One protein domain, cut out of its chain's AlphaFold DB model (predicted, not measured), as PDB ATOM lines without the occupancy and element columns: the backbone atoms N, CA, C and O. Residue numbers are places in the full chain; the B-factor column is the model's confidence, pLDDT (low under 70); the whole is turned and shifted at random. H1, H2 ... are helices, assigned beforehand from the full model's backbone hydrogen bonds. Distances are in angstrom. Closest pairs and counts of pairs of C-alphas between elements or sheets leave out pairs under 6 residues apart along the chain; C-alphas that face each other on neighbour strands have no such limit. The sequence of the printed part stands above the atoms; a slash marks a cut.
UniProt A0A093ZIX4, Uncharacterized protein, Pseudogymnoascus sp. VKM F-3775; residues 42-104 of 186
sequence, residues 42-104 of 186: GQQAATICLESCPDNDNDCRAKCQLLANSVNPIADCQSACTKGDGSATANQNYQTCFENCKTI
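This is residues 42 to 104 of the 186 residues of an uncharacterized protein of Pseudogymnoascus sp. VKM F-3775 (UniProt A0A093ZIX4). H1, H2 and H3 pack as a triangle of nearly aligned helices, and the longest helix, H4, runs beside H1 and H3 but is shifted lengthwise, its start making one end of the long axis. The printed part has 63 residues with four named helices, H1 to H4 in chain order, and no named strand; the class is all helix. It is compact, radius of gyration of the C-alphas 10.8 A, spanning 32 by 25 by 14 A.

H4, residues 88 to 102, touches H3, residues 73 to 80, with residues 97 to 102 alone, at a shallow tilt of 16 degrees, opposite ways; the closest C-alphas, of Gln 78 and Phe 98, are 5.6 A apart. H1, residues 42 to 52, touches H4, closest C-alphas Ala 45 and Cys 101, 6.5 A. H1 and H2, residues 58 to 69, form a hairpin, closest C-alphas Gly 42 and Ala 68, 4.0 A. H2 and H4 are apart. Each O i to N i+4 pair is within hydrogen-bond range in H1, H3 and H4, and 5 of 8 in H2.

H4 is 21.6 A long and ends at C-alpha 102 (143.297, 95.842, 228.345); H2 is 18.6 A, H1 15.5 A from C-alpha 42 (147.146, 106.704, 232.794), H3 10.4 A.

The printed part has no cut and no long link; no printed residue is under 70.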
ATOM      1  N   GLY A  42     146.241 106.864 231.650       77.25
ATOM      2  CA  GLY A  42     147.146 106.704 232.794       77.25
ATOM      3  C   GLY A  42     146.431 106.686 234.146       77.25
ATOM      4  O   GLY A  42     146.768 105.885 235.012       77.25
ATOM      5  N   GLN A  43     145.410 107.524 234.338       79.19
ATOM      6  CA  GLN A  43     144.620 107.525 235.575       79.19
ATOM      7  C   GLN A  43     143.805 106.237 235.728       79.19
ATOM      8  O   GLN A  43     143.741 105.684 236.821       79.19
ATOM      9  N   GLN A  44     143.237 105.719 234.635       80.81
ATOM     10  CA  GLN A  44     142.554 104.421 234.636       80.81
ATOM     11  C   GLN A  44     143.529 103.283 234.978       80.81
ATOM     12  O   GLN A  44     143.217 102.439 235.816       80.81
ATOM     13  N   ALA A  45     144.734 103.309 234.397       80.44
ATOM     14  CA  ALA A  45     145.802 102.360 234.706       80.44
ATOM     15  C   ALA A  45     146.195 102.383 236.188       80.44
ATOM     16  O   ALA A  45     146.326 101.332 236.814       80.44
ATOM     17  N   ALA A  46     146.346 103.580 236.760       83.75
ATOM     18  CA  ALA A  46     146.676 103.754 238.167       83.75
ATOM     19  C   ALA A  46     145.592 103.166 239.083       83.75
ATOM     20  O   ALA A  46     145.928 102.474 240.038       83.75
ATOM     21  N   THR A  47     144.309 103.378 238.775       85.19
ATOM     22  CA  THR A  47     143.196 102.818 239.560       85.19
ATOM     23  C   THR A  47     143.194 101.291 239.539       85.19
ATOM     24  O   THR A  47     143.182 100.676 240.600       85.19
ATOM     25  N   ILE A  48     143.287 100.677 238.354       84.94
ATOM     26  CA  ILE A  48     143.311  99.208 238.205       84.94
ATOM     27  C   ILE A  48     144.508  98.600 238.950       84.94
ATOM     28  O   ILE A  48     144.395  97.573 239.624       84.94
ATOM     29  N   CYS A  49     145.663  99.256 238.848       83.12
ATOM     30  CA  CYS A  49     146.874  98.848 239.545       83.12
ATOM     31  C   CYS A  49     146.687  98.923 241.071       83.12
ATOM     32  O   CYS A  49     147.028  97.978 241.777       83.12
ATOM     33  N   LEU A  50     146.082 100.002 241.582       85.94
ATOM     34  CA  LEU A  50     145.822 100.176 243.013       85.94
ATOM     35  C   LEU A  50     144.848  99.134 243.574       85.94
ATOM     36  O   LEU A  50     145.066  98.679 244.689       85.94
ATOM     37  N   GLU A  51     143.826  98.728 242.817       85.25
ATOM     38  CA  GLU A  51     142.900  97.654 243.219       85.25
ATOM     39  C   GLU A  51     143.585  96.285 243.321       85.25
ATOM     40  O   GLU A  51     143.136  95.409 244.059       85.25
ATOM     41  N   SER A  52     144.684  96.098 242.587       80.88
ATOM     42  CA  SER A  52     145.471  94.863 242.602       80.88
ATOM     43  C   SER A  52     146.543  94.858 243.700       80.88
ATOM     44  O   SER A  52     147.087  93.800 244.020       80.88
ATOM     45  N   CYS A  53     146.860  96.020 244.278       80.94
ATOM     46  CA  CYS A  53     147.838  96.143 245.351       80.94
ATOM     47  C   CYS A  53     147.203  95.872 246.722       80.94
ATOM     48  O   CYS A  53     146.139  96.412 247.026       80.94
ATOM     49  N   PRO A  54     147.885  95.128 247.609       83.00
ATOM     50  CA  PRO A  54     147.499  95.057 249.012       83.00
ATOM     51  C   PRO A  54     147.524  96.446 249.664       83.00
ATOM     52  O   PRO A  54     148.456  97.224 249.442       83.00
ATOM     53  N   ASP A  55     146.563  96.739 250.541       82.81
ATOM     54  CA  ASP A  55     146.498  98.025 251.258       82.81
ATOM     55  C   ASP A  55     147.752  98.305 252.105       82.81
ATOM     56  O   ASP A  55     148.111  99.457 252.355       82.81
ATOM     57  N   ASN A  56     148.436  97.246 252.541       84.12
ATOM     58  CA  ASN A  56     149.656  97.290 253.339       84.12
ATOM     59  C   ASN A  56     150.953  97.360 252.508       84.12
ATOM     60  O   ASN A  56     152.028  97.480 253.097       84.12
ATOM     61  N   ASP A  57     150.880  97.304 251.176       81.56
ATOM     62  CA  ASP A  57     152.045  97.382 250.289       81.56
ATOM     63  C   ASP A  57     152.203  98.801 249.717       81.56
ATOM     64  O   ASP A  57     151.690  99.160 248.652       81.56
ATOM     65  N   ASN A  58     152.921  99.642 250.464       82.94
ATOM     66  CA  ASN A  58     153.165 101.030 250.075       82.94
ATOM     67  C   ASN A  58     154.042 101.153 248.819       82.94
ATOM     68  O   ASN A  58     153.882 102.116 248.070       82.94
ATOM     69  N   ASP A  59     154.926 100.188 248.562       85.19
ATOM     70  CA  ASP A  59     155.774 100.160 247.370       85.19
ATOM     71  C   ASP A  59     154.949  99.870 246.109       85.19
ATOM     72  O   ASP A  59     155.109 100.547 245.088       85.19
ATOM     73  N   CYS A  60     154.020  98.913 246.187       81.19
ATOM     74  CA  CYS A  60     153.067  98.614 245.118       81.19
ATOM     75  C   CYS A  60     152.201  99.842 244.810       81.19
ATOM     76  O   CYS A  60     152.140 100.304 243.668       81.19
ATOM     77  N   ARG A  61     151.618 100.458 245.847       83.00
ATOM     78  CA  ARG A  61     150.762 101.644 245.692       83.00
ATOM     79  C   ARG A  61     151.521 102.848 245.133       83.00
ATOM     80  O   ARG A  61     150.984 103.552 244.279       83.00
ATOM     81  N   ALA A  62     152.765 103.069 245.562       82.81
ATOM     82  CA  ALA A  62     153.610 104.132 245.024       82.81
ATOM     83  C   ALA A  62     153.874 103.927 243.526       82.81
ATOM     84  O   ALA A  62     153.674 104.851 242.741       82.81
ATOM     85  N   LYS A  63     154.233 102.710 243.099       81.06
ATOM     86  CA  LYS A  63     154.441 102.394 241.676       81.06
ATOM     87  C   LYS A  63     153.179 102.613 240.843       81.06
ATOM     88  O   LYS A  63     153.270 103.206 239.770       81.06
ATOM     89  N   CYS A  64     152.010 102.232 241.353       82.81
ATOM     90  CA  CYS A  64     150.741 102.466 240.663       82.81
ATOM     91  C   CYS A  64     150.412 103.952 240.479       82.81
ATOM     92  O   CYS A  64     149.807 104.324 239.480       82.81
ATOM     93  N   GLN A  65     150.834 104.831 241.391       83.88
ATOM     94  CA  GLN A  65     150.621 106.273 241.228       83.88
ATOM     95  C   GLN A  65     151.468 106.875 240.096       83.88
ATOM     96  O   GLN A  65     151.034 107.835 239.457       83.88
ATOM     97  N   LEU A  66     152.639 106.301 239.792       81.50
ATOM     98  CA  LEU A  66     153.467 106.757 238.670       81.50
ATOM     99  C   LEU A  66     152.815 106.471 237.304       81.50
ATOM    100  O   LEU A  66     153.069 107.211 236.351       81.50
ATOM    101  N   LEU A  67     151.927 105.470 237.208       81.75
ATOM    102  CA  LEU A  67     151.217 105.131 235.965       81.75
ATOM    103  C   LEU A  67     150.284 106.249 235.481       81.75
ATOM    104  O   LEU A  67     150.003 106.323 234.285       81.75
ATOM    105  N   ALA A  68     149.862 107.161 236.363       79.50
ATOM    106  CA  ALA A  68     149.002 108.288 236.002       79.50
ATOM    107  C   ALA A  68     149.601 109.185 234.902       79.50
ATOM    108  O   ALA A  68     148.854 109.782 234.127       79.50
ATOM    109  N   ASN A  69     150.935 109.239 234.812       77.31
ATOM    110  CA  ASN A  69     151.680 110.020 233.820       77.31
ATOM    111  C   ASN A  69     152.335 109.144 232.738       77.31
ATOM    112  O   ASN A  69     153.216 109.610 232.016       77.31
ATOM    113  N   SER A  70     151.946 107.871 232.642       78.00
ATOM    114  CA  SER A  70     152.523 106.949 231.670       78.00
ATOM    115  C   SER A  70     152.154 107.332 230.233       78.00
ATOM    116  O   SER A  70     150.996 107.609 229.912       78.00
ATOM    117  N   VAL A  71     153.153 107.275 229.349       76.94
ATOM    118  CA  VAL A  71     152.987 107.391 227.891       76.94
ATOM    119  C   VAL A  71     152.453 106.101 227.255       76.94
ATOM    120  O   VAL A  71     151.965 106.134 226.127       76.94
ATOM    121  N   ASN A  72     152.533 104.969 227.963       81.81
ATOM    122  CA  ASN A  72     152.016 103.671 227.536       81.81
ATOM    123  C   ASN A  72     151.288 102.963 228.699       81.81
ATOM    124  O   ASN A  72     151.786 101.985 229.265       81.81
ATOM    125  N   PRO A  73     150.089 103.447 229.059       78.44
ATOM    126  CA  PRO A  73     149.404 103.046 230.286       78.44
ATOM    127  C   PRO A  73     148.992 101.573 230.304       78.44
ATOM    128  O   PRO A  73     148.938 100.969 231.369       78.44
ATOM    129  N   ILE A  74     148.743 100.970 229.137       83.44
ATOM    130  CA  ILE A  74     148.380  99.551 229.031       83.44
ATOM    131  C   ILE A  74     149.594  98.668 229.343       83.44
ATOM    132  O   ILE A  74     149.490  97.756 230.163       83.44
ATOM    133  N   ALA A  75     150.744  98.937 228.712       84.69
ATOM    134  CA  ALA A  75     151.954  98.145 228.933       84.69
ATOM    135  C   ALA A  75     152.476  98.300 230.369       84.69
ATOM    136  O   ALA A  75     152.851  97.309 230.998       84.69
ATOM    137  N   ASP A  76     152.427  99.518 230.915       84.12
ATOM    138  CA  ASP A  76     152.863  99.771 232.288       84.12
ATOM    139  C   ASP A  76     151.916  99.127 233.312       84.12
ATOM    140  O   ASP A  76     152.395  98.511 234.264       84.12
ATOM    141  N   CYS A  77     150.596  99.155 233.083       83.50
ATOM    142  CA  CYS A  77     149.611  98.438 233.906       83.50
ATOM    143  C   CYS A  77     149.891  96.930 233.939       83.50
ATOM    144  O   CYS A  77     149.992  96.336 235.011       83.50
ATOM    145  N   GLN A  78     150.116  96.320 232.774       87.50
ATOM    146  CA  GLN A  78     150.443  94.894 232.676       87.50
ATOM    147  C   GLN A  78     151.752  94.543 233.392       87.50
ATOM    148  O   GLN A  78     151.862  93.482 234.003       87.50
ATOM    149  N   SER A  79     152.748  95.432 233.341       85.62
ATOM    150  CA  SER A  79     154.025  95.233 234.034       85.62
ATOM    151  C   SER A  79     153.906  95.330 235.560       85.62
ATOM    152  O   SER A  79     154.689  94.702 236.275       85.62
ATOM    153  N   ALA A  80     152.926  96.093 236.050       83.50
ATOM    154  CA  ALA A  80     152.687  96.315 237.469       83.50
ATOM    155  C   ALA A  80     151.833  95.212 238.118       83.50
ATOM    156  O   ALA A  80     151.871  95.059 239.339       83.50
ATOM    157  N   CYS A  81     151.107  94.413 237.329       85.38
ATOM    158  CA  CYS A  81     150.365  93.261 237.835       85.38
ATOM    159  C   CYS A  81     151.307  92.266 238.534       85.38
ATOM    160  O   CYS A  81     152.227  91.707 237.928       85.38
ATOM    161  N   THR A  82     151.052  91.995 239.816       83.06
ATOM    162  CA  THR A  82     151.840  91.046 240.610       83.06
ATOM    163  C   THR A  82     151.718  89.645 240.027       83.06
ATOM    164  O   THR A  82     150.631  89.063 240.027       83.06
ATOM    165  N   LYS A  83     152.826  89.082 239.538       79.25
ATOM    166  CA  LYS A  83     152.853  87.687 239.088       79.25
ATOM    167  C   LYS A  83     152.449  86.776 240.243       79.25
ATOM    168  O   LYS A  83     152.977  86.915 241.343       79.25
ATOM    169  N   GLY A  84     151.515  85.868 239.974       79.19
ATOM    170  CA  GLY A  84     151.035  84.925 240.974       79.19
ATOM    171  C   GLY A  84     152.174  84.097 241.572       79.19
ATOM    172  O   GLY A  84     153.142  83.755 240.894       79.19
ATOM    173  N   ASP A  85     152.041  83.755 242.848       80.25
ATOM    174  CA  ASP A  85     152.986  82.933 243.613       80.25
ATOM    175  C   ASP A  85     152.816  81.419 243.363       80.25
ATOM    176  O   ASP A  85     153.393  80.589 244.064       80.25
ATOM    177  N   GLY A  86     152.013  81.046 242.360       79.81
ATOM    178  CA  GLY A  86     151.632  79.666 242.065       79.81
ATOM    179  C   GLY A  86     150.341  79.216 242.754       79.81
ATOM    180  O   GLY A  86     149.806  78.168 242.388       79.81
ATOM    181  N   SER A  87     149.786  80.000 243.684       87.75
ATOM    182  CA  SER A  87     148.455  79.736 244.231       87.75
ATOM    183  C   SER A  87     147.355  80.045 243.208       87.75
ATOM    184  O   SER A  87     147.480  80.934 242.360       87.75
ATOM    185  N   ALA A  88     146.236  79.318 243.288       86.06
ATOM    186  CA  ALA A  88     145.099  79.527 242.390       86.06
ATOM    187  C   ALA A  88     144.540  80.957 242.492       86.06
ATOM    188  O   ALA A  88     144.231  81.575 241.475       86.06
ATOM    189  N   THR A  89     144.474  81.501 243.709       82.62
ATOM    190  CA  THR A  89     143.984  82.858 243.973       82.62
ATOM    191  C   THR A  89     144.916  83.921 243.400       82.62
ATOM    192  O   THR A  89     144.450  84.818 242.706       82.62
ATOM    193  N   ALA A  90     146.233  83.811 243.605       82.56
ATOM    194  CA  ALA A  90     147.167  84.797 243.061       82.56
ATOM    195  C   ALA A  90     147.222  84.754 241.525       82.56
ATOM    196  O   ALA A  90     147.307  85.795 240.876       82.56
ATOM    197  N   ASN A  91     147.109  83.563 240.926       86.00
ATOM    198  CA  ASN A  91     147.043  83.412 239.471       86.00
ATOM    199  C   ASN A  91     145.755  84.003 238.880       86.00
ATOM    200  O   ASN A  91     145.797  84.612 237.810       86.00
ATOM    201  N   GLN A  92     144.624  83.850 239.575       87.94
ATOM    202  CA  GLN A  92     143.364  84.475 239.175       87.94
ATOM    203  C   GLN A  92     143.453  86.002 239.272       87.94
ATOM    204  O   GLN A  92     143.138  86.676 238.296       87.94
ATOM    205  N   ASN A  93     143.978  86.542 240.376       82.94
ATOM    206  CA  ASN A  93     144.174  87.986 240.542       82.94
ATOM    207  C   ASN A  93     145.092  88.567 239.457       82.94
ATOM    208  O   ASN A  93     144.802  89.623 238.898       82.94
ATOM    209  N   TYR A  94     146.163  87.852 239.103       86.69
ATOM    210  CA  TYR A  94     147.043  88.233 238.002       86.69
ATOM    211  C   TYR A  94     146.304  88.286 236.657       86.69
ATOM    212  O   TYR A  94     146.436  89.271 235.932       86.69
ATOM    213  N   GLN A  95     145.503  87.264 236.324       87.56
ATOM    214  CA  GLN A  95     144.697  87.276 235.096       87.56
ATOM    215  C   GLN A  95     143.692  88.426 235.082       87.56
ATOM    216  O   GLN A  95     143.593  89.131 234.082       87.56
ATOM    217  N   THR A  96     142.980  88.641 236.188       89.12
ATOM    218  CA  THR A  96     142.013  89.736 236.313       89.12
ATOM    219  C   THR A  96     142.687  91.091 236.125       89.12
ATOM    220  O   THR A  96     142.192  91.906 235.350       89.12
ATOM    221  N   CYS A  97     143.850  91.313 236.745       86.56
ATOM    222  CA  CYS A  97     144.641  92.526 236.543       86.56
ATOM    223  C   CYS A  97     145.006  92.713 235.060       86.56
ATOM    224  O   CYS A  97     144.759  93.771 234.486       86.56
ATOM    225  N   PHE A  98     145.500  91.660 234.400       87.75
ATOM    226  CA  PHE A  98     145.876  91.706 232.985       87.75
ATOM    227  C   PHE A  98     144.711  92.030 232.046       87.75
ATOM    228  O   PHE A  98     144.880  92.824 231.117       87.75
ATOM    229  N   GLU A  99     143.544  91.423 232.262       88.81
ATOM    230  CA  GLU A  99     142.351  91.696 231.458       88.81
ATOM    231  C   GLU A  99     141.828  93.112 231.709       88.81
ATOM    232  O   GLU A  99     141.550  93.838 230.755       88.81
ATOM    233  N   ASN A 100     141.811  93.569 232.963       83.81
ATOM    234  CA  ASN A 100     141.414  94.937 233.294       83.81
ATOM    235  C   ASN A 100     142.346  95.969 232.645       83.81
ATOM    236  O   ASN A 100     141.859  96.944 232.072       83.81
ATOM    237  N   CYS A 101     143.662  95.731 232.613       84.19
ATOM    238  CA  CYS A 101     144.603  96.614 231.918       84.19
ATOM    239  C   CYS A 101     144.302  96.754 230.413       84.19
ATOM    240  O   CYS A 101     144.589  97.795 229.827       84.19
ATOM    241  N   LYS A 102     143.706  95.744 229.760       84.38
ATOM    242  CA  LYS A 102     143.297  95.842 228.345       84.38
ATOM    243  C   LYS A 102     142.059  96.714 228.137       84.38
ATOM    244  O   LYS A 102     141.852  97.201 227.031       84.38
ATOM    245  N   THR A 103     141.243  96.913 229.172       84.06
ATOM    246  CA  THR A 103     140.033  97.752 229.098       84.06
ATOM    247  C   THR A 103     140.333  99.252 229.145       84.06
ATOM    248  O   THR A 103     139.445 100.063 228.881       84.06
ATOM    249  N   ILE A 104     141.585  99.631 229.435       81.75
ATOM    250  CA  ILE A 104     142.023 101.026 229.488       81.75
ATOM    251  C   ILE A 104     141.834 101.667 228.113       81.75
ATOM    252  O   ILE A 104     142.485 101.305 227.130       81.75
TER     253      ILE A 104